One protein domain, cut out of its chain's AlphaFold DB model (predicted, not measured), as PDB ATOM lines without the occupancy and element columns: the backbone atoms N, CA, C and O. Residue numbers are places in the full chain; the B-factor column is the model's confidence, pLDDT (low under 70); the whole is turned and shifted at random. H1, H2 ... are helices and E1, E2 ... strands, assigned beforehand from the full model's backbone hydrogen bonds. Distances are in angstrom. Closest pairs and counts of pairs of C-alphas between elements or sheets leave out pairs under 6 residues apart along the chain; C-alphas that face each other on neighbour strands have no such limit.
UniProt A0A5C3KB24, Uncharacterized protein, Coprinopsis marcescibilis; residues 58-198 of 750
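AT A GLANCE: This is residues 58 to 198 of the 750 residues of an uncharacterized protein of Coprinopsis marcescibilis (UniProt A0A5C3KB24). A strongly twisted sheet of five strands curls round the helix H2, with the short H4 over the same face and H1 standing up from the opposite face near the edge strand E3. At the other edge, E4 and E5 are joined through the small H3 and a loop, residues 166 to 176, at one far end of the model; residues 94 to 99, of which 97 to 99 belong to H1, stick out. The printed part has 141 residues, with four named helices and five named strands in the order E1 E2 H1 E3 H2 E4 H3 E5 H4; across the mixed sheet the strands run E3 E2 E1 E4 E5. The class is mixed, helices and strands, and the whole is compact, with a radius of gyration of the C-alphas of 16.0 A and spans of 46 by 36 by 32 A.

HOW THE PARTS SIT: Start at the hairpin of E1, residues 58 to 66, and E2, residues 72 to 81: they are antiparallel, with N 60 and O 78 at 2.8 A. Beside E2 find antiparallel E3, residues 110 to 116, with N 75 and O 113 at 2.8 A. On the other side of E1 is parallel E4, residues 154 to 161, at 63 degrees, with N 157 and O 59 at 2.9 A. E5, residues 177 to 181, is antiparallel to E4, with N 178 and O 160 at 2.8 A. The sheet curls round H2, residues 121 to 133; its closest C-alphas to E4 are Met 125 and Leu 156, 6.8 A. E3, H2 and E4 form a split strand-helix-strand unit, two strands running the same way with E2 and E1 between them, and its crossover is right-handed. H4, residues 188 to 193, is on the same face at a height over the sheet of 8.5 A; H2 and H4 are close but not clearly touching, C-alphas 121 and 188 being closest at 7.0 A. H1, residues 97 to 106, is on the opposite face and stands up from the sheet at 46 degrees; its C-alpha 104 is 5.0 A from C-alpha 110 of E3, their closest pair. H3, residues 162 to 165, only grazes the sheet. Every O i to N i+4 pair is within hydrogen-bond range in H1, H2 and H4; H3 is too short for one.

IN THESE COORDINATES: Find C-alpha 58 at (-30.515, 17.849, -44.454); from there E1 runs 24.1 A. E2 spans 28.5 A, E3 19.5 A, E4 22.1 A and E5 13.0 A. H2 runs 18.2 A from C-alpha 121 at (-19.064, 23.548, -38.426), and H1 14.0 A. H4 ends at C-alpha 193, (-11.687, 14.188, -30.541).

THE WHOLE: The two C-alphas farthest apart are those of Pro 143 and Ala 171, 46.9 A. The printed part has no cut; the links E2 to H1, H2 to E4 and H3 to E5 are long. Confidence is under 70 at residues 82 to 96, 143 to 153, 161 to 178 and 197 to 198.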
ATOM      1  N   ASN A  58     -31.270  18.370 -45.595       75.06
ATOM      2  CA  ASN A  58     -30.515  17.849 -44.454       75.06
ATOM      3  C   ASN A  58     -29.117  17.413 -44.897       75.06
ATOM      4  O   ASN A  58     -28.957  16.447 -45.646       75.06
ATOM      5  N   GLY A  59     -28.092  18.122 -44.430       73.62
ATOM      6  CA  GLY A  59     -26.701  17.773 -44.687       73.62
ATOM      7  C   GLY A  59     -26.156  16.819 -43.625       73.62
ATOM      8  O   GLY A  59     -26.355  17.018 -42.429       73.62
ATOM      9  N   ALA A  60     -25.426  15.789 -44.043       79.00
ATOM     10  CA  ALA A  60     -24.755  14.860 -43.141       79.00
ATOM     11  C   ALA A  60     -23.257  14.773 -43.444       79.00
ATOM     12  O   ALA A  60     -22.846  14.544 -44.588       79.00
ATOM     13  N   ILE A  61     -22.435  14.886 -42.399       73.81
ATOM     14  CA  ILE A  61     -20.996  14.610 -42.481       73.81
ATOM     15  C   ILE A  61     -20.811  13.088 -42.467       73.81
ATOM     16  O   ILE A  61     -21.069  12.431 -41.458       73.81
ATOM     17  N   CYS A  62     -20.384  12.524 -43.598       71.12
ATOM     18  CA  CYS A  62     -20.341  11.073 -43.813       71.12
ATOM     19  C   CYS A  62     -18.936  10.475 -43.661       71.12
ATOM     20  O   CYS A  62     -18.797   9.296 -43.337       71.12
ATOM     21  N   SER A  63     -17.887  11.265 -43.904       75.12
ATOM     22  CA  SER A  63     -16.496  10.838 -43.734       75.12
ATOM     23  C   SER A  63     -15.593  12.029 -43.439       75.12
ATOM     24  O   SER A  63     -15.825  13.116 -43.962       75.12
ATOM     25  N   CYS A  64     -14.556  11.785 -42.640       73.12
ATOM     26  CA  CYS A  64     -13.525  12.735 -42.240       73.12
ATOM     27  C   CYS A  64     -12.172  12.003 -42.267       73.12
ATOM     28  O   CYS A  64     -11.935  11.124 -41.434       73.12
ATOM     29  N   MET A  65     -11.304  12.326 -43.228       76.94
ATOM     30  CA  MET A  65      -9.986  11.703 -43.414       76.94
ATOM     31  C   MET A  65      -8.894  12.762 -43.292       76.94
ATOM     32  O   MET A  65      -8.887  13.722 -44.056       76.94
ATOM     33  N   VAL A  66      -8.010  12.608 -42.307       77.31
ATOM     34  CA  VAL A  66      -6.916  13.555 -42.044       77.31
ATOM     35  C   VAL A  66      -5.798  13.321 -43.059       77.31
ATOM     36  O   VAL A  66      -5.513  12.167 -43.387       77.31
ATOM     37  N   ASP A  67      -5.215  14.401 -43.576       76.81
ATOM     38  CA  ASP A  67      -4.044  14.335 -44.451       76.81
ATOM     39  C   ASP A  67      -2.787  13.847 -43.699       76.81
ATOM     40  O   ASP A  67      -2.785  13.679 -42.479       76.81
ATOM     41  N   GLU A  68      -1.700  13.582 -44.427       77.38
ATOM     42  CA  GLU A  68      -0.449  13.100 -43.822       77.38
ATOM     43  C   GLU A  68       0.221  14.147 -42.911       77.38
ATOM     44  O   GLU A  68       0.969  13.780 -42.006       77.38
ATOM     45  N   SER A  69      -0.058  15.438 -43.121       80.94
ATOM     46  CA  SER A  69       0.462  16.543 -42.306       80.94
ATOM     47  C   SER A  69      -0.297  16.765 -40.994       80.94
ATOM     48  O   SER A  69       0.258  17.354 -40.070       80.94
ATOM     49  N   GLY A  70      -1.538  16.291 -40.881       79.25
ATOM     50  CA  GLY A  70      -2.414  16.537 -39.735       79.25
ATOM     51  C   GLY A  70      -3.114  17.901 -39.741       79.25
ATOM     52  O   GLY A  70      -3.925  18.160 -38.848       79.25
ATOM     53  N   ASP A  71      -2.829  18.753 -40.726       85.75
ATOM     54  CA  ASP A  71      -3.265  20.152 -40.764       85.75
ATOM     55  C   ASP A  71      -4.593  20.324 -41.512       85.75
ATOM     56  O   ASP A  71      -5.442  21.122 -41.091       85.75
ATOM     57  N   ASN A  72      -4.822  19.538 -42.572       89.44
ATOM     58  CA  ASN A  72      -6.085  19.521 -43.305       89.44
ATOM     59  C   ASN A  72      -6.794  18.176 -43.199       89.44
ATOM     60  O   ASN A  72      -6.238  17.115 -42.903       89.44
ATOM     61  N   ILE A  73      -8.092  18.242 -43.448       87.44
ATOM     62  CA  ILE A  73      -8.975  17.098 -43.437       87.44
ATOM     63  C   ILE A  73      -9.884  17.139 -44.651       87.44
ATOM     64  O   ILE A  73     -10.509  18.151 -44.974       87.44
ATOM     65  N   ARG A  74      -9.972  15.991 -45.310       88.19
ATOM     66  CA  ARG A  74     -10.918  15.733 -46.380       88.19
ATOM     67  C   ARG A  74     -12.234  15.260 -45.779       88.19
ATOM     68  O   ARG A  74     -12.292  14.214 -45.128       88.19
ATOM     69  N   ILE A  75     -13.288  16.029 -46.005       86.69
ATOM     70  CA  ILE A  75     -14.640  15.781 -45.516       86.69
ATOM     71  C   ILE A  75     -15.553  15.465 -46.690       86.69
ATOM     72  O   ILE A  75     -15.572  16.187 -47.684       86.69
ATOM     73  N   ILE A  76     -16.348  14.407 -46.547       89.00
ATOM     74  CA  ILE A  76     -17.447  14.101 -47.465       89.00
ATOM     75  C   ILE A  76     -18.757  14.513 -46.801       89.00
ATOM     76  O   ILE A  76     -19.131  13.961 -45.761       89.00
ATOM     77  N   ILE A  77     -19.460  15.450 -47.427       89.69
ATOM     78  CA  ILE A  77     -20.789  15.916 -47.030       89.69
ATOM     79  C   ILE A  77     -21.797  15.406 -48.053       89.69
ATOM     80  O   ILE A  77     -21.613  15.572 -49.258       89.69
ATOM     81  N   LYS A  78     -22.866  14.779 -47.565       90.25
ATOM     82  CA  LYS A  78     -24.007  14.376 -48.391       90.25
ATOM     83  C   LYS A  78     -25.222  15.167 -47.966       90.25
ATOM     84  O   LYS A  78     -25.574  15.152 -46.789       90.25
ATOM     85  N   VAL A  79     -25.841  15.845 -48.917       88.62
ATOM     86  CA  VAL A  79     -27.046  16.635 -48.695       88.62
ATOM     87  C   VAL A  79     -28.234  15.858 -49.230       88.62
ATOM     88  O   VAL A  79     -28.293  15.529 -50.411       88.62
ATOM     89  N   TYR A  80     -29.166  15.520 -48.351       83.25
ATOM     90  CA  TYR A  80     -30.370  14.791 -48.717       83.25
ATOM     91  C   TYR A  80     -31.537  15.780 -48.841       83.25
ATOM     92  O   TYR A  80     -31.720  16.602 -47.936       83.25
ATOM     93  N   PRO A  81     -32.325  15.727 -49.930       76.12
ATOM     94  CA  PRO A  81     -33.566  16.489 -50.016       76.12
ATOM     95  C   PRO A  81     -34.518  16.060 -48.894       76.12
ATOM     96  O   PRO A  81     -34.529  14.882 -48.520       76.12
ATOM     97  N   ASN A  82     -35.295  16.998 -48.346       65.62
ATOM     98  CA  ASN A  82     -36.318  16.662 -47.359       65.62
ATOM     99  C   ASN A  82     -37.286  15.625 -47.935       65.62
ATOM    100  O   ASN A  82     -37.892  15.830 -48.987       65.62
ATOM    101  N   THR A  83     -37.439  14.509 -47.229       53.88
ATOM    102  CA  THR A  83     -38.568  13.610 -47.433       53.88
ATOM    103  C   THR A  83     -39.801  14.203 -46.747       53.88
ATOM    104  O   THR A  83     -39.661  14.866 -45.714       53.88
ATOM    105  N   PRO A  84     -41.013  14.001 -47.297       47.00
ATOM    106  CA  PRO A  84     -42.236  14.458 -46.654       47.00
ATOM    107  C   PRO A  84     -42.323  13.927 -45.217       47.00
ATOM    108  O   PRO A  84     -41.922  12.794 -44.920       47.00
ATOM    109  N   VAL A  85     -42.818  14.787 -44.325       45.94
ATOM    110  CA  VAL A  85     -42.956  14.534 -42.887       45.94
ATOM    111  C   VAL A  85     -43.670  13.196 -42.678       45.94
ATOM    112  O   VAL A  85     -44.825  13.044 -43.053       45.94
ATOM    113  N   GLY A  86     -42.965  12.214 -42.110       48.41
ATOM    114  CA  GLY A  86     -43.486  10.855 -41.891       48.41
ATOM    115  C   GLY A  86     -42.616   9.752 -42.496       48.41
ATOM    116  O   GLY A  86     -42.526   8.665 -41.924       48.41
ATOM    117  N   VAL A  87     -41.857  10.040 -43.558       43.88
ATOM    118  CA  VAL A  87     -40.857   9.110 -44.116       43.88
ATOM    119  C   VAL A  87     -39.474   9.472 -43.567       43.88
ATOM    120  O   VAL A  87     -38.589   9.964 -44.264       43.88
ATOM    121  N   ASN A  88     -39.290   9.240 -42.266       50.62
ATOM    122  CA  ASN A  88     -38.100   9.649 -41.505       50.62
ATOM    123  C   ASN A  88     -36.971   8.600 -41.524       50.62
ATOM    124  O   ASN A  88     -36.333   8.327 -40.503       50.62
ATOM    125  N   HIS A  89     -36.724   7.987 -42.683       44.84
ATOM    126  CA  HIS A  89     -35.742   6.914 -42.829       44.84
ATOM    127  C   HIS A  89     -34.664   7.302 -43.843       44.84
ATOM    128  O   HIS A  89     -34.861   7.200 -45.051       44.84
ATOM    129  N   HIS A  90     -33.470   7.657 -43.366       47.81
ATOM    130  CA  HIS A  90     -32.282   7.554 -44.208       47.81
ATOM    131  C   HIS A  90     -31.905   6.073 -44.298       47.81
ATOM    132  O   HIS A  90     -31.243   5.527 -43.413       47.81
ATOM    133  N   ILE A  91     -32.377   5.396 -45.345       48.22
ATOM    134  CA  ILE A  91     -31.949   4.032 -45.649       48.22
ATOM    135  C   ILE A  91     -30.508   4.129 -46.139       48.22
ATOM    136  O   ILE A  91     -30.233   4.685 -47.201       48.22
ATOM    137  N   LEU A  92     -29.561   3.585 -45.377       49.88
ATOM    138  CA  LEU A  92     -28.219   3.366 -45.899       49.88
ATOM    139  C   LEU A  92     -28.331   2.245 -46.928       49.88
ATOM    140  O   LEU A  92     -28.429   1.064 -46.597       49.88
ATOM    141  N   TYR A  93     -28.400   2.647 -48.195       54.12
ATOM    142  CA  TYR A  93     -28.603   1.776 -49.341       54.12
ATOM    143  C   TYR A  93     -27.418   0.825 -49.523       54.12
ATOM    144  O   TYR A  93     -26.614   1.010 -50.429       54.12
ATOM    145  N   ARG A  94     -27.278  -0.219 -48.704       47.84
ATOM    146  CA  ARG A  94     -26.159  -1.169 -48.824       47.84
ATOM    147  C   ARG A  94     -26.022  -1.702 -50.255       47.84
ATOM    148  O   ARG A  94     -24.920  -1.743 -50.789       47.84
ATOM    149  N   PHE A  95     -27.146  -2.023 -50.893       48.19
ATOM    150  CA  PHE A  95     -27.185  -2.576 -52.252       48.19
ATOM    151  C   PHE A  95     -27.266  -1.523 -53.370       48.19
ATOM    152  O   PHE A  95     -27.133  -1.875 -54.536       48.19
ATOM    153  N   ARG A  96     -27.465  -0.234 -53.046       60.91
ATOM    154  CA  ARG A  96     -27.534   0.863 -54.038       60.91
ATOM    155  C   ARG A  96     -26.627   2.054 -53.709       60.91
ATOM    156  O   ARG A  96     -26.778   3.111 -54.308       60.91
ATOM    157  N   LYS A  97     -25.652   1.894 -52.804       73.81
ATOM    158  CA  LYS A  97     -24.754   2.965 -52.333       73.81
ATOM    159  C   LYS A  97     -24.076   3.678 -53.496       73.81
ATOM    160  O   LYS A  97     -24.052   4.901 -53.531       73.81
ATOM    161  N   ALA A  98     -23.552   2.913 -54.453       76.12
ATOM    162  CA  ALA A  98     -22.907   3.468 -55.637       76.12
ATOM    163  C   ALA A  98     -23.886   4.288 -56.488       76.12
ATOM    164  O   ALA A  98     -23.549   5.390 -56.904       76.12
ATOM    165  N   SER A  99     -25.105   3.782 -56.696       75.50
ATOM    166  CA  SER A  99     -26.139   4.468 -57.472       75.50
ATOM    167  C   SER A  99     -26.620   5.749 -56.792       75.50
ATOM    168  O   SER A  99     -26.783   6.760 -57.461       75.50
ATOM    169  N   VAL A 100     -26.793   5.736 -55.468       76.81
ATOM    170  CA  VAL A 100     -27.233   6.913 -54.700       76.81
ATOM    171  C   VAL A 100     -26.124   7.947 -54.583       76.81
ATOM    172  O   VAL A 100     -26.379   9.127 -54.784       76.81
ATOM    173  N   ASN A 101     -24.880   7.528 -54.335       85.94
ATOM    174  CA  ASN A 101     -23.744   8.446 -54.371       85.94
ATOM    175  C   ASN A 101     -23.591   9.080 -55.754       85.94
ATOM    176  O   ASN A 101     -23.373  10.281 -55.826       85.94
ATOM    177  N   ARG A 102     -23.739   8.296 -56.830       85.94
ATOM    178  CA  ARG A 102     -23.716   8.817 -58.198       85.94
ATOM    179  C   ARG A 102     -24.841   9.821 -58.424       85.94
ATOM    180  O   ARG A 102     -24.563  10.914 -58.882       85.94
ATOM    181  N   TRP A 103     -26.066   9.509 -58.006       87.81
ATOM    182  CA  TRP A 103     -27.182  10.451 -58.098       87.81
ATOM    183  C   TRP A 103     -26.897  11.756 -57.340       87.81
ATOM    184  O   TRP A 103     -27.046  12.831 -57.906       87.81
ATOM    185  N   LEU A 104     -26.407  11.685 -56.097       88.62
ATOM    186  CA  LEU A 104     -26.028  12.875 -55.325       88.62
ATOM    187  C   LEU A 104     -24.887  13.660 -55.992       88.62
ATOM    188  O   LEU A 104     -24.891  14.886 -55.948       88.62
ATOM    189  N   GLN A 105     -23.915  12.982 -56.607       92.81
ATOM    190  CA  GLN A 105     -22.832  13.618 -57.368       92.81
ATOM    191  C   GLN A 105     -23.364  14.339 -58.606       92.81
ATOM    192  O   GLN A 105     -23.041  15.509 -58.802       92.81
ATOM    193  N   ASP A 106     -24.222  13.677 -59.384       90.81
ATOM    194  CA  ASP A 106     -24.841  14.223 -60.596       90.81
ATOM    195  C   ASP A 106     -25.699  15.466 -60.290       90.81
ATOM    196  O   ASP A 106     -25.871  16.324 -61.153       90.81
ATOM    197  N   HIS A 107     -26.183  15.594 -59.049       90.69
ATOM    198  CA  HIS A 107     -26.961  16.737 -58.561       90.69
ATOM    199  C   HIS A 107     -26.146  17.714 -57.691       90.69
ATOM    200  O   HIS A 107     -26.719  18.593 -57.065       90.69
ATOM    201  N   HIS A 108     -24.815  17.602 -57.607       93.38
ATOM    202  CA  HIS A 108     -23.973  18.472 -56.758       93.38
ATOM    203  C   HIS A 108     -24.347  18.487 -55.255       93.38
ATOM    204  O   HIS A 108     -24.031  19.430 -54.530       93.38
ATOM    205  N   LEU A 109     -24.968  17.410 -54.768       92.38
ATOM    206  CA  LEU A 109     -25.335  17.174 -53.365       92.38
ATOM    207  C   LEU A 109     -24.337  16.261 -52.628       92.38
ATOM    208  O   LEU A 109     -24.447  16.048 -51.420       92.38
ATOM    209  N   TYR A 110     -23.366  15.704 -53.351       93.31
ATOM    210  CA  TYR A 110     -22.211  14.995 -52.806       93.31
ATOM    211  C   TYR A 110     -20.992  15.909 -52.906       93.31
ATOM    212  O   TYR A 110     -20.486  16.161 -54.001       93.31
ATOM    213  N   LEU A 111     -20.509  16.399 -51.769       93.50
ATOM    214  CA  LEU A 111     -19.443  17.392 -51.706       93.50
ATOM    215  C   LEU A 111     -18.224  16.809 -51.001       93.50
ATOM    216  O   LEU A 111     -18.314  16.319 -49.877       93.50
ATOM    217  N   GLU A 112     -17.076  16.889 -51.666       93.69
ATOM    218  CA  GLU A 112     -15.775  16.569 -51.090       93.69
ATOM    219  C   GLU A 112     -15.035  17.884 -50.839       93.69
ATOM    220  O   GLU A 112     -14.740  18.634 -51.773       93.69
ATOM    221  N   LEU A 113     -14.811  18.198 -49.567       93.00
ATOM    222  CA  LEU A 113     -14.189  19.439 -49.119       93.00
ATOM    223  C   LEU A 113     -12.871  19.122 -48.424       93.00
ATOM    224  O   LEU A 113     -12.817  18.240 -47.575       93.00
ATOM    225  N   GLU A 114     -11.826  19.869 -48.747       93.44
ATOM    226  CA  GLU A 114     -10.556  19.837 -48.027       93.44
ATOM    227  C   GLU A 114     -10.436  21.133 -47.233       93.44
ATOM    228  O   GLU A 114     -10.508  22.226 -47.798       93.44
ATOM    229  N   VAL A 115     -10.369  21.014 -45.911       93.44
ATOM    230  CA  VAL A 115     -10.443  22.157 -44.994       93.44
ATOM    231  C   VAL A 115      -9.449  21.987 -43.844       93.44
ATOM    232  O   VAL A 115      -9.183  20.854 -43.447       93.44
ATOM    233  N   PRO A 116      -8.923  23.073 -43.251       95.44
ATOM    234  CA  PRO A 116      -8.100  22.976 -42.048       95.44
ATOM    235  C   PRO A 116      -8.873  22.351 -40.882       95.44
ATOM    236  O   PRO A 116     -10.066  22.624 -40.713       95.44
ATOM    237  N   VAL A 117      -8.209  21.593 -40.007       90.69
ATOM    238  CA  VAL A 117      -8.856  20.980 -38.821       90.69
ATOM    239  C   VAL A 117      -9.453  22.011 -37.848       90.69
ATOM    240  O   VAL A 117     -10.384  21.700 -37.100       90.69
ATOM    241  N   ALA A 118      -8.965  23.254 -37.891       94.69
ATOM    242  CA  ALA A 118      -9.486  24.385 -37.123       94.69
ATOM    243  C   ALA A 118     -10.818  24.948 -37.663       94.69
ATOM    244  O   ALA A 118     -11.440  25.780 -37.002       94.69
ATOM    245  N   THR A 119     -11.277  24.510 -38.842       94.94
ATOM    246  CA  THR A 119     -12.528  24.988 -39.452       94.94
ATOM    247  C   THR A 119     -13.718  24.633 -38.563       94.94
ATOM    248  O   THR A 119     -13.840  23.499 -38.091       94.94
ATOM    249  N   THR A 120     -14.594  25.608 -38.322       94.38
ATOM    250  CA  THR A 120     -15.826  25.409 -37.544       94.38
ATOM    251  C   THR A 120     -16.912  24.737 -38.382       94.38
ATOM    252  O   THR A 120     -16.905  24.838 -39.610       94.38
ATOM    253  N   ILE A 121     -17.883  24.087 -37.736       91.12
ATOM    254  CA  ILE A 121     -19.064  23.548 -38.426       91.12
ATOM    255  C   ILE A 121     -19.833  24.660 -39.148       91.12
ATOM    256  O   ILE A 121     -20.275  24.435 -40.269       91.12
ATOM    257  N   ASN A 122     -19.915  25.870 -38.583       89.94
ATOM    258  CA  ASN A 122     -20.531  27.011 -39.263       89.94
ATOM    259  C   ASN A 122     -19.809  27.369 -40.574       89.94
ATOM    260  O   ASN A 122     -20.428  27.498 -41.628       89.94
ATOM    261  N   SER A 123     -18.476  27.457 -40.539       91.00
ATOM    262  CA  SER A 123     -17.672  27.703 -41.744       91.00
ATOM    263  C   SER A 123     -17.845  26.585 -42.779       91.00
ATOM    264  O   SER A 123     -17.915  26.851 -43.977       91.00
ATOM    265  N   LEU A 124     -17.971  25.334 -42.326       91.06
ATOM    266  CA  LEU A 124     -18.219  24.179 -43.189       91.06
ATOM    267  C   LEU A 124     -19.619  24.217 -43.833       91.06
ATOM    268  O   LEU A 124     -19.761  23.884 -45.012       91.06
ATOM    269  N   MET A 125     -20.640  24.657 -43.090       89.00
ATOM    270  CA  MET A 125     -21.992  24.905 -43.610       89.00
ATOM    271  C   MET A 125     -21.970  25.985 -44.687       89.00
ATOM    272  O   MET A 125     -22.470  25.752 -45.784       89.00
ATOM    273  N   ALA A 126     -21.326  27.121 -44.413       89.38
ATOM    274  CA  ALA A 126     -21.194  28.210 -45.375       89.38
ATOM    275  C   ALA A 126     -20.491  27.749 -46.664       89.38
ATOM    276  O   ALA A 126     -20.976  28.012 -47.761       89.38
ATOM    277  N   HIS A 127     -19.398  26.984 -46.556       91.56
ATOM    278  CA  HIS A 127     -18.718  26.409 -47.724       91.56
ATOM    279  C   HIS A 127     -19.617  25.457 -48.525       91.56
ATOM    280  O   HIS A 127     -19.548  25.432 -49.753       91.56
ATOM    281  N   THR A 128     -20.454  24.679 -47.837       90.69
ATOM    282  CA  THR A 128     -21.413  23.763 -48.466       90.69
ATOM    283  C   THR A 128     -22.477  24.530 -49.244       90.69
ATOM    284  O   THR A 128     -22.688  24.244 -50.422       90.69
ATOM    285  N   ILE A 129     -23.077  25.545 -48.620       90.19
ATOM    286  CA  ILE A 129     -24.081  26.425 -49.231       90.19
ATOM    287  C   ILE A 129     -23.505  27.095 -50.480       90.19
ATOM    288  O   ILE A 129     -24.058  26.924 -51.559       90.19
ATOM    289  N   ILE A 130     -22.331  27.726 -50.376       91.62
ATOM    290  CA  ILE A 130     -21.667  28.393 -51.511       91.62
ATOM    291  C   ILE A 130     -21.441  27.420 -52.679       91.62
ATOM    292  O   ILE A 130     -21.624  27.779 -53.842       91.62
ATOM    293  N   ARG A 131     -21.045  26.173 -52.397       92.56
ATOM    294  CA  ARG A 131     -20.844  25.146 -53.433       92.56
ATOM    295  C   ARG A 131     -22.147  24.717 -54.098       92.56
ATOM    296  O   ARG A 131     -22.141  24.473 -55.303       92.56
ATOM    297  N   MET A 132     -23.228  24.616 -53.332       92.06
ATOM    298  CA  MET A 132     -24.553  24.294 -53.853       92.06
ATOM    299  C   MET A 132     -25.111  25.457 -54.687       92.06
ATOM    300  O   MET A 132     -25.529  25.244 -55.823       92.06
ATOM    301  N   GLU A 133     -25.040  26.691 -54.196       90.81
ATOM    302  CA  GLU A 133     -25.474  27.892 -54.930       90.81
ATOM    303  C   GLU A 133     -24.709  28.073 -56.249       90.81
ATOM    304  O   GLU A 133     -25.294  28.434 -57.269       90.81
ATOM    305  N   ALA A 134     -23.411  27.749 -56.263       92.88
ATOM    306  CA  ALA A 134     -22.573  27.792 -57.463       92.88
ATOM    307  C   ALA A 134     -22.789  26.615 -58.437       92.88
ATOM    308  O   ALA A 134     -22.149  26.568 -59.491       92.88
ATOM    309  N   SER A 135     -23.634  25.637 -58.097       93.94
ATOM    310  CA  SER A 135     -23.902  24.486 -58.962       93.94
ATOM    311  C   SER A 135     -24.815  24.852 -60.147       93.94
ATOM    312  O   SER A 135     -25.553  25.836 -60.084       93.94
ATOM    313  N   PRO A 136     -24.848  24.033 -61.217       92.81
ATOM    314  CA  PRO A 136     -25.773  24.219 -62.342       92.81
ATOM    315  C   PRO A 136     -27.262  24.165 -61.965       92.81
ATOM    316  O   PRO A 136     -28.101  24.529 -62.783       92.81
ATOM    317  N   PHE A 137     -27.591  23.687 -60.761       85.75
ATOM    318  CA  PHE A 137     -28.961  23.555 -60.267       85.75
ATOM    319  C   PHE A 137     -29.460  24.801 -59.524       85.75
ATOM    320  O   PHE A 137     -30.642  24.857 -59.203       85.75
ATOM    321  N   TRP A 138     -28.588  25.789 -59.272       85.69
ATOM    322  CA  TRP A 138     -28.921  27.060 -58.613       85.69
ATOM    323  C   TRP A 138     -29.737  26.887 -57.328       85.69
ATOM    324  O   TRP A 138     -30.787  27.509 -57.147       85.69
ATOM    325  N   TYR A 139     -29.249  26.030 -56.425       85.12
ATOM    326  CA  TYR A 139     -29.812  25.930 -55.081       85.12
ATOM    327  C   TYR A 139     -29.846  27.327 -54.447       85.12
ATOM    328  O   TYR A 139     -28.895  28.087 -54.593       85.12
ATOM    329  N   SER A 140     -30.943  27.673 -53.778       81.81
ATOM    330  CA  SER A 140     -31.114  28.972 -53.129       81.81
ATOM    331  C   SER A 140     -31.391  28.750 -51.653       81.81
ATOM    332  O   SER A 140     -32.199  27.892 -51.298       81.81
ATOM    333  N   PHE A 141     -30.701  29.514 -50.812       80.38
ATOM    334  CA  PHE A 141     -30.850  29.496 -49.363       80.38
ATOM    335  C   PHE A 141     -31.231  30.895 -48.886       80.38
ATOM    336  O   PHE A 141     -30.799  31.893 -49.470       80.38
ATOM    337  N   SER A 142     -32.045  30.996 -47.834       75.12
ATOM    338  CA  SER A 142     -32.483  32.304 -47.352       75.12
ATOM    339  C   SER A 142     -31.294  33.102 -46.778       75.12
ATOM    340  O   SER A 142     -30.648  32.648 -45.828       75.12
ATOM    341  N   PRO A 143     -31.009  34.321 -47.282       58.53
ATOM    342  CA  PRO A 143     -29.813  35.094 -46.923       58.53
ATOM    343  C   PRO A 143     -29.803  35.619 -45.475       58.53
ATOM    344  O   PRO A 143     -28.786  36.130 -45.013       58.53
ATOM    345  N   HIS A 144     -30.914  35.502 -44.739       51.78
ATOM    346  CA  HIS A 144     -31.066  36.027 -43.376       51.78
ATOM    347  C   HIS A 144     -30.662  35.051 -42.254       51.78
ATOM    348  O   HIS A 144     -30.752  35.410 -41.081       51.78
ATOM    349  N   LEU A 145     -30.186  33.846 -42.582       50.88
ATOM    350  CA  LEU A 145     -30.005  32.759 -41.607       50.88
ATOM    351  C   LEU A 145     -28.544  32.434 -41.247       50.88
ATOM    352  O   LEU A 145     -28.301  31.523 -40.461       50.88
ATOM    353  N   VAL A 146     -27.560  33.169 -41.775       48.34
ATOM    354  CA  VAL A 146     -26.136  32.905 -41.474       48.34
ATOM    355  C   VAL A 146     -25.692  33.516 -40.132       48.34
ATOM    356  O   VAL A 146     -24.768  33.000 -39.510       48.34
ATOM    357  N   ASP A 147     -26.385  34.553 -39.639       44.41
ATOM    358  CA  ASP A 147     -25.979  35.305 -38.434       44.41
ATOM    359  C   ASP A 147     -26.872  35.099 -37.195       44.41
ATOM    360  O   ASP A 147     -26.522  35.556 -36.106       44.41
ATOM    361  N   THR A 148     -28.008  34.397 -37.302       44.09
ATOM    362  CA  THR A 148     -28.885  34.139 -36.143       44.09
ATOM    363  C   THR A 148     -29.167  32.649 -35.981       44.09
ATOM    364  O   THR A 148     -29.557  31.953 -36.909       44.09
ATOM    365  N   ALA A 149     -28.902  32.143 -34.777       44.38
ATOM    366  CA  ALA A 149     -28.784  30.724 -34.445       44.38
ATOM    367  C   ALA A 149     -30.113  29.932 -34.407       44.38
ATOM    368  O   ALA A 149     -30.210  28.950 -33.670       44.38
ATOM    369  N   ILE A 150     -31.144  30.331 -35.152       44.09
ATOM    370  CA  ILE A 150     -32.471  29.705 -35.097       44.09
ATOM    371  C   ILE A 150     -33.002  29.519 -36.527       44.09
ATOM    372  O   ILE A 150     -33.348  30.498 -37.165       44.09
ATOM    373  N   GLU A 151     -32.995  28.248 -36.966       51.28
ATOM    374  CA  GLU A 151     -34.020  27.558 -37.791       51.28
ATOM    375  C   GLU A 151     -34.358  28.230 -39.149       51.28
ATOM    376  O   GLU A 151     -34.811  29.355 -39.196       51.28
ATOM    377  N   GLU A 152     -34.182  27.642 -40.341       53.69
ATOM    378  CA  GLU A 152     -34.934  26.461 -40.808       53.69
ATOM    379  C   GLU A 152     -34.364  25.791 -42.096       53.69
ATOM    380  O   GLU A 152     -34.784  24.683 -42.416       53.69
ATOM    381  N   ASP A 153     -33.379  26.359 -42.817       59.03
ATOM    382  CA  ASP A 153     -33.126  25.915 -44.213       59.03
ATOM    383  C   ASP A 153     -32.056  24.816 -44.416       59.03
ATOM    384  O   ASP A 153     -32.212  23.954 -45.287       59.03
ATOM    385  N   PHE A 154     -30.963  24.813 -43.640       75.88
ATOM    386  CA  PHE A 154     -29.883  23.822 -43.780       75.88
ATOM    387  C   PHE A 154     -29.205  23.530 -42.439       75.88
ATOM    388  O   PHE A 154     -28.674  24.430 -41.788       75.88
ATOM    389  N   ARG A 155     -29.181  22.260 -42.021       78.94
ATOM    390  CA  ARG A 155     -28.474  21.800 -40.812       78.94
ATOM    391  C   ARG A 155     -27.487  20.693 -41.171       78.94
ATOM    392  O   ARG A 155     -27.842  19.756 -41.883       78.94
ATOM    393  N   LEU A 156     -26.258  20.793 -40.654       81.44
ATOM    394  CA  LEU A 156     -25.302  19.685 -40.672       81.44
ATOM    395  C   LEU A 156     -25.493  18.814 -39.429       81.44
ATOM    396  O   LEU A 156     -25.315  19.263 -38.296       81.44
ATOM    397  N   CYS A 157     -25.811  17.546 -39.654       81.88
ATOM    398  CA  CYS A 157     -25.879  16.532 -38.613       81.88
ATOM    399  C   CYS A 157     -24.698  15.564 -38.717       81.88
ATOM    400  O   CYS A 157     -24.180  15.275 -39.802       81.88
ATOM    401  N   LEU A 158     -24.301  15.011 -37.573       78.94
ATOM    402  CA  LEU A 158     -23.481  13.809 -37.528       78.94
ATOM    403  C   LEU A 158     -24.375  12.585 -37.448       78.94
ATOM    404  O   LEU A 158     -25.326  12.548 -36.675       78.94
ATOM    405  N   LEU A 159     -24.045  11.548 -38.205       72.88
ATOM    406  CA  LEU A 159     -24.709  10.265 -38.035       72.88
ATOM    407  C   LEU A 159     -24.132   9.566 -36.795       72.88
ATOM    408  O   LEU A 159     -22.917   9.489 -36.617       72.88
ATOM    409  N   ARG A 160     -25.007   9.055 -35.927       70.44
ATOM    410  CA  ARG A 160     -24.652   8.288 -34.728       70.44
ATOM    411  C   ARG A 160     -25.366   6.944 -34.719       70.44
ATOM    412  O   ARG A 160     -26.539   6.868 -35.062       70.44
ATOM    413  N   LEU A 161     -24.684   5.899 -34.250       68.38
ATOM    414  CA  LEU A 161     -25.295   4.595 -33.979       68.38
ATOM    415  C   LEU A 161     -26.151   4.627 -32.704       68.38
ATOM    416  O   LEU A 161     -25.656   4.892 -31.602       68.38
ATOM    417  N   VAL A 162     -27.425   4.267 -32.834       68.56
ATOM    418  CA  VAL A 162     -28.299   3.983 -31.690       68.56
ATOM    419  C   VAL A 162     -27.795   2.717 -31.002       68.56
ATOM    420  O   VAL A 162     -27.360   1.772 -31.660       68.56
ATOM    421  N   ALA A 163     -27.812   2.711 -29.667       69.94
ATOM    422  CA  ALA A 163     -27.341   1.585 -28.856       69.94
ATOM    423  C   ALA A 163     -25.918   1.093 -29.221       69.94
ATOM    424  O   ALA A 163     -25.603  -0.081 -29.058       69.94
ATOM    425  N   ARG A 164     -25.046   1.992 -29.715       67.62
ATOM    426  CA  ARG A 164     -23.649   1.698 -30.108       67.62
ATOM    427  C   ARG A 164     -23.502   0.586 -31.152       67.62
ATOM    428  O   ARG A 164     -22.457  -0.052 -31.220       67.62
ATOM    429  N   GLY A 165     -24.526   0.369 -31.970       62.97
ATOM    430  CA  GLY A 165     -24.483  -0.643 -33.016       62.97
ATOM    431  C   GLY A 165     -25.001  -2.018 -32.591       62.97
ATOM    432  O   GLY A 165     -25.007  -2.933 -33.408       62.97
ATOM    433  N   VAL A 166     -25.447  -2.177 -31.340       66.38
ATOM    434  CA  VAL A 166     -26.063  -3.426 -30.880       66.38
ATOM    435  C   VAL A 166     -27.456  -3.530 -31.494       66.38
ATOM    436  O   VAL A 166     -28.291  -2.642 -31.302       66.38
ATOM    437  N   ALA A 167     -27.688  -4.611 -32.242       62.69
ATOM    438  CA  ALA A 167     -28.994  -4.940 -32.793       62.69
ATOM    439  C   ALA A 167     -30.054  -4.893 -31.684       62.69
ATOM    440  O   ALA A 167     -29.878  -5.451 -30.599       62.69
ATOM    441  N   SER A 168     -31.152  -4.189 -31.945       61.84
ATOM    442  CA  SER A 168     -32.284  -4.147 -31.024       61.84
ATOM    443  C   SER A 168     -32.790  -5.571 -30.749       61.84
ATOM    444  O   SER A 168     -32.942  -6.338 -31.691       61.84
ATOM    445  N   ASN A 169     -33.165  -5.907 -29.504       55.97
ATOM    446  CA  ASN A 169     -33.864  -7.169 -29.165       55.97
ATOM    447  C   ASN A 169     -35.248  -7.324 -29.847       55.97
ATOM    448  O   ASN A 169     -35.992  -8.259 -29.556       55.97
ATOM    449  N   ARG A 170     -35.637  -6.390 -30.720       58.12
ATOM    450  CA  ARG A 170     -36.808  -6.514 -31.590       58.12
ATOM    451  C   ARG A 170     -36.515  -7.536 -32.692       58.12
ATOM    452  O   ARG A 170     -35.386  -7.652 -33.153       58.12
ATOM    453  N   ALA A 171     -37.556  -8.225 -33.155       51.66
ATOM    454  CA  ALA A 171     -37.466  -9.326 -34.118       51.66
ATOM    455  C   ALA A 171     -36.734  -9.006 -35.442       51.66
ATOM    456  O   ALA A 171     -36.364  -9.938 -36.147       51.66
ATOM    457  N   SER A 172     -36.516  -7.728 -35.787       58.62
ATOM    458  CA  SER A 172     -35.817  -7.346 -37.019       58.62
ATOM    459  C   SER A 172     -34.289  -7.410 -36.929       58.62
ATOM    460  O   SER A 172     -33.639  -7.514 -37.960       58.62
ATOM    461  N   GLY A 173     -33.691  -7.369 -35.730       60.78
ATOM    462  CA  GLY A 173     -32.229  -7.385 -35.581       60.78
ATOM    463  C   GLY A 173     -31.506  -6.172 -36.190       60.78
ATOM    464  O   GLY A 173     -30.285  -6.196 -36.337       60.78
ATOM    465  N   ASP A 174     -32.233  -5.105 -36.535       60.62
ATOM    466  CA  ASP A 174     -31.652  -3.959 -37.234       60.62
ATOM    467  C   ASP A 174     -30.798  -3.094 -36.311       60.62
ATOM    468  O   ASP A 174     -31.153  -2.805 -35.158       60.62
ATOM    469  N   VAL A 175     -29.704  -2.582 -36.864       59.84
ATOM    470  CA  VAL A 175     -28.885  -1.563 -36.217       59.84
ATOM    471  C   VAL A 175     -29.393  -0.187 -36.640       59.84
ATOM    472  O   VAL A 175     -29.612   0.053 -37.816       59.84
ATOM    473  N   ARG A 176     -29.617   0.757 -35.725       62.88
ATOM    474  CA  ARG A 176     -30.195   2.061 -36.104       62.88
ATOM    475  C   ARG A 176     -29.145   3.160 -36.149       62.88
ATOM    476  O   ARG A 176     -28.240   3.180 -35.319       62.88
ATOM    477  N   LEU A 177     -29.294   4.091 -37.084       64.25
ATOM    478  CA  LEU A 177     -28.572   5.361 -37.074       64.25
ATOM    479  C   LEU A 177     -29.543   6.477 -36.648       64.25
ATOM    480  O   LEU A 177     -30.760   6.311 -36.732       64.25
ATOM    481  N   THR A 178     -29.021   7.603 -36.183       68.31
ATOM    482  CA  THR A 178     -29.774   8.842 -35.936       68.31
ATOM    483  C   THR A 178     -28.900  10.039 -36.278       68.31
ATOM    484  O   THR A 178     -27.699  10.004 -36.006       68.31
ATOM    485  N   GLY A 179     -29.487  11.097 -36.841       73.31
ATOM    486  CA  GLY A 179     -28.811  12.387 -36.963       73.31
ATOM    487  C   GLY A 179     -28.703  13.052 -35.592       73.31
ATOM    488  O   GLY A 179     -29.711  13.246 -34.918       73.31
ATOM    489  N   GLU A 180     -27.488  13.376 -35.165       79.25
ATOM    490  CA  GLU A 180     -27.207  14.168 -33.972       79.25
ATOM    491  C   GLU A 180     -26.789  15.579 -34.423       79.25
ATOM    492  O   GLU A 180     -25.849  15.708 -35.218       79.25
ATOM    493  N   PRO A 181     -27.487  16.642 -33.981       78.38
ATOM    494  CA  PRO A 181     -27.110  18.005 -34.327       78.38
ATOM    495  C   PRO A 181     -25.732  18.329 -33.743       78.38
ATOM    496  O   PRO A 181     -25.435  17.996 -32.594       78.38
ATOM    497  N   VAL A 182     -24.889  18.989 -34.535       81.62
ATOM    498  CA  VAL A 182     -23.558  19.422 -34.097       81.62
ATOM    499  C   VAL A 182     -23.605  20.900 -33.733       81.62
ATOM    500  O   VAL A 182     -24.223  21.699 -34.435       81.62
ATOM    501  N   LEU A 183     -22.929  21.282 -32.648       85.88
ATOM    502  CA  LEU A 183     -22.767  22.690 -32.294       85.88
ATOM    503  C   LEU A 183     -22.007  23.419 -33.410       85.88
ATOM    504  O   LEU A 183     -20.889  23.040 -33.754       85.88
ATOM    505  N   GLN A 184     -22.590  24.492 -33.942       85.56
ATOM    506  CA  GLN A 184     -22.023  25.255 -35.062       85.56
ATOM    507  C   GLN A 184     -20.635  25.850 -34.751       85.56
ATOM    508  O   GLN A 184     -19.799  25.980 -35.643       85.56
ATOM    509  N   SER A 185     -20.366  26.162 -33.479       91.06
ATOM    510  CA  SER A 185     -19.079  26.678 -32.993       91.06
ATOM    511  C   SER A 185     -17.994  25.607 -32.827       91.06
ATOM    512  O   SER A 185     -16.834  25.936 -32.577       91.06
ATOM    513  N   MET A 186     -18.338  24.322 -32.948       91.50
ATOM    514  CA  MET A 186     -17.388  23.221 -32.814       91.50
ATOM    515  C   MET A 186     -16.429  23.207 -34.010       91.50
ATOM    516  O   MET A 186     -16.857  23.343 -35.152       91.50
ATOM    517  N   THR A 187     -15.130  23.030 -33.765       93.50
ATOM    518  CA  THR A 187     -14.148  22.799 -34.835       93.50
ATOM    519  C   THR A 187     -14.152  21.334 -35.263       93.50
ATOM    520  O   THR A 187     -14.540  20.449 -34.491       93.50
ATOM    521  N   ILE A 188     -13.671  21.038 -36.470       88.56
ATOM    522  CA  ILE A 188     -13.502  19.648 -36.916       88.56
ATOM    523  C   ILE A 188     -12.519  18.899 -36.009       88.56
ATOM    524  O   ILE A 188     -12.727  17.726 -35.714       88.56
ATOM    525  N   GLN A 189     -11.490  19.569 -35.493       90.19
ATOM    526  CA  GLN A 189     -10.584  18.985 -34.505       90.19
ATOM    527  C   GLN A 189     -11.335  18.511 -33.250       90.19
ATOM    528  O   GLN A 189     -11.137  17.379 -32.807       90.19
ATOM    529  N   ASN A 190     -12.246  19.329 -32.716       89.25
ATOM    530  CA  ASN A 190     -13.077  18.943 -31.574       89.25
ATOM    531  C   ASN A 190     -13.991  17.760 -31.932       89.25
ATOM    532  O   ASN A 190     -14.187  16.849 -31.127       89.25
ATOM    533  N   LEU A 191     -14.537  17.751 -33.151       85.06
ATOM    534  CA  LEU A 191     -15.388  16.678 -33.675       85.06
ATOM    535  C   LEU A 191     -14.630  15.342 -33.748       85.06
ATOM    536  O   LEU A 191     -15.133  14.307 -33.313       85.06
ATOM    537  N   LEU A 192     -13.389  15.378 -34.239       82.94
ATOM    538  CA  LEU A 192     -12.488  14.229 -34.301       82.94
ATOM    539  C   LEU A 192     -12.089  13.722 -32.914       82.94
ATOM    540  O   LEU A 192     -11.970  12.515 -32.721       82.94
ATOM    541  N   GLN A 193     -11.921  14.603 -31.929       84.00
ATOM    542  CA  GLN A 193     -11.687  14.188 -30.541       84.00
ATOM    543  C   GLN A 193     -12.930  13.520 -29.931       84.00
ATOM    544  O   GLN A 193     -12.814  12.594 -29.131       84.00
ATOM    545  N   ALA A 194     -14.126  13.926 -30.362       79.06
ATOM    546  CA  ALA A 194     -15.393  13.309 -29.977       79.06
ATOM    547  C   ALA A 194     -15.735  12.034 -30.777       79.06
ATOM    548  O   ALA A 194     -16.754  11.401 -30.498       79.06
ATOM    549  N   LYS A 195     -14.877  11.604 -31.716       73.44
ATOM    550  CA  LYS A 195     -15.043  10.417 -32.578       73.44
ATOM    551  C   LYS A 195     -15.518   9.143 -31.852       73.44
ATOM    552  O   LYS A 195     -16.399   8.482 -32.406       73.44
ATOM    553  N   PRO A 196     -15.067   8.805 -30.624       71.50
ATOM    554  CA  PRO A 196     -15.566   7.628 -29.898       71.50
ATOM    555  C   PRO A 196     -17.070   7.656 -29.571       71.50
ATOM    556  O   PRO A 196     -17.642   6.621 -29.241       71.50
ATOM    557  N   LYS A 197     -17.728   8.823 -29.630       67.44
ATOM    558  CA  LYS A 197     -19.182   8.948 -29.437       67.44
ATOM    559  C   LYS A 197     -19.984   8.556 -30.682       67.44
ATOM    560  O   LYS A 197     -21.143   8.166 -30.552       67.44
ATOM    561  N   TYR A 198     -19.373   8.671 -31.861       66.00
ATOM    562  CA  TYR A 198     -20.039   8.540 -33.163       66.00
ATOM    563  C   TYR A 198     -19.691   7.234 -33.878       66.00
ATOM    564  O   TYR A 198     -20.475   6.730 -34.678       66.00
TER     565      TYR A 198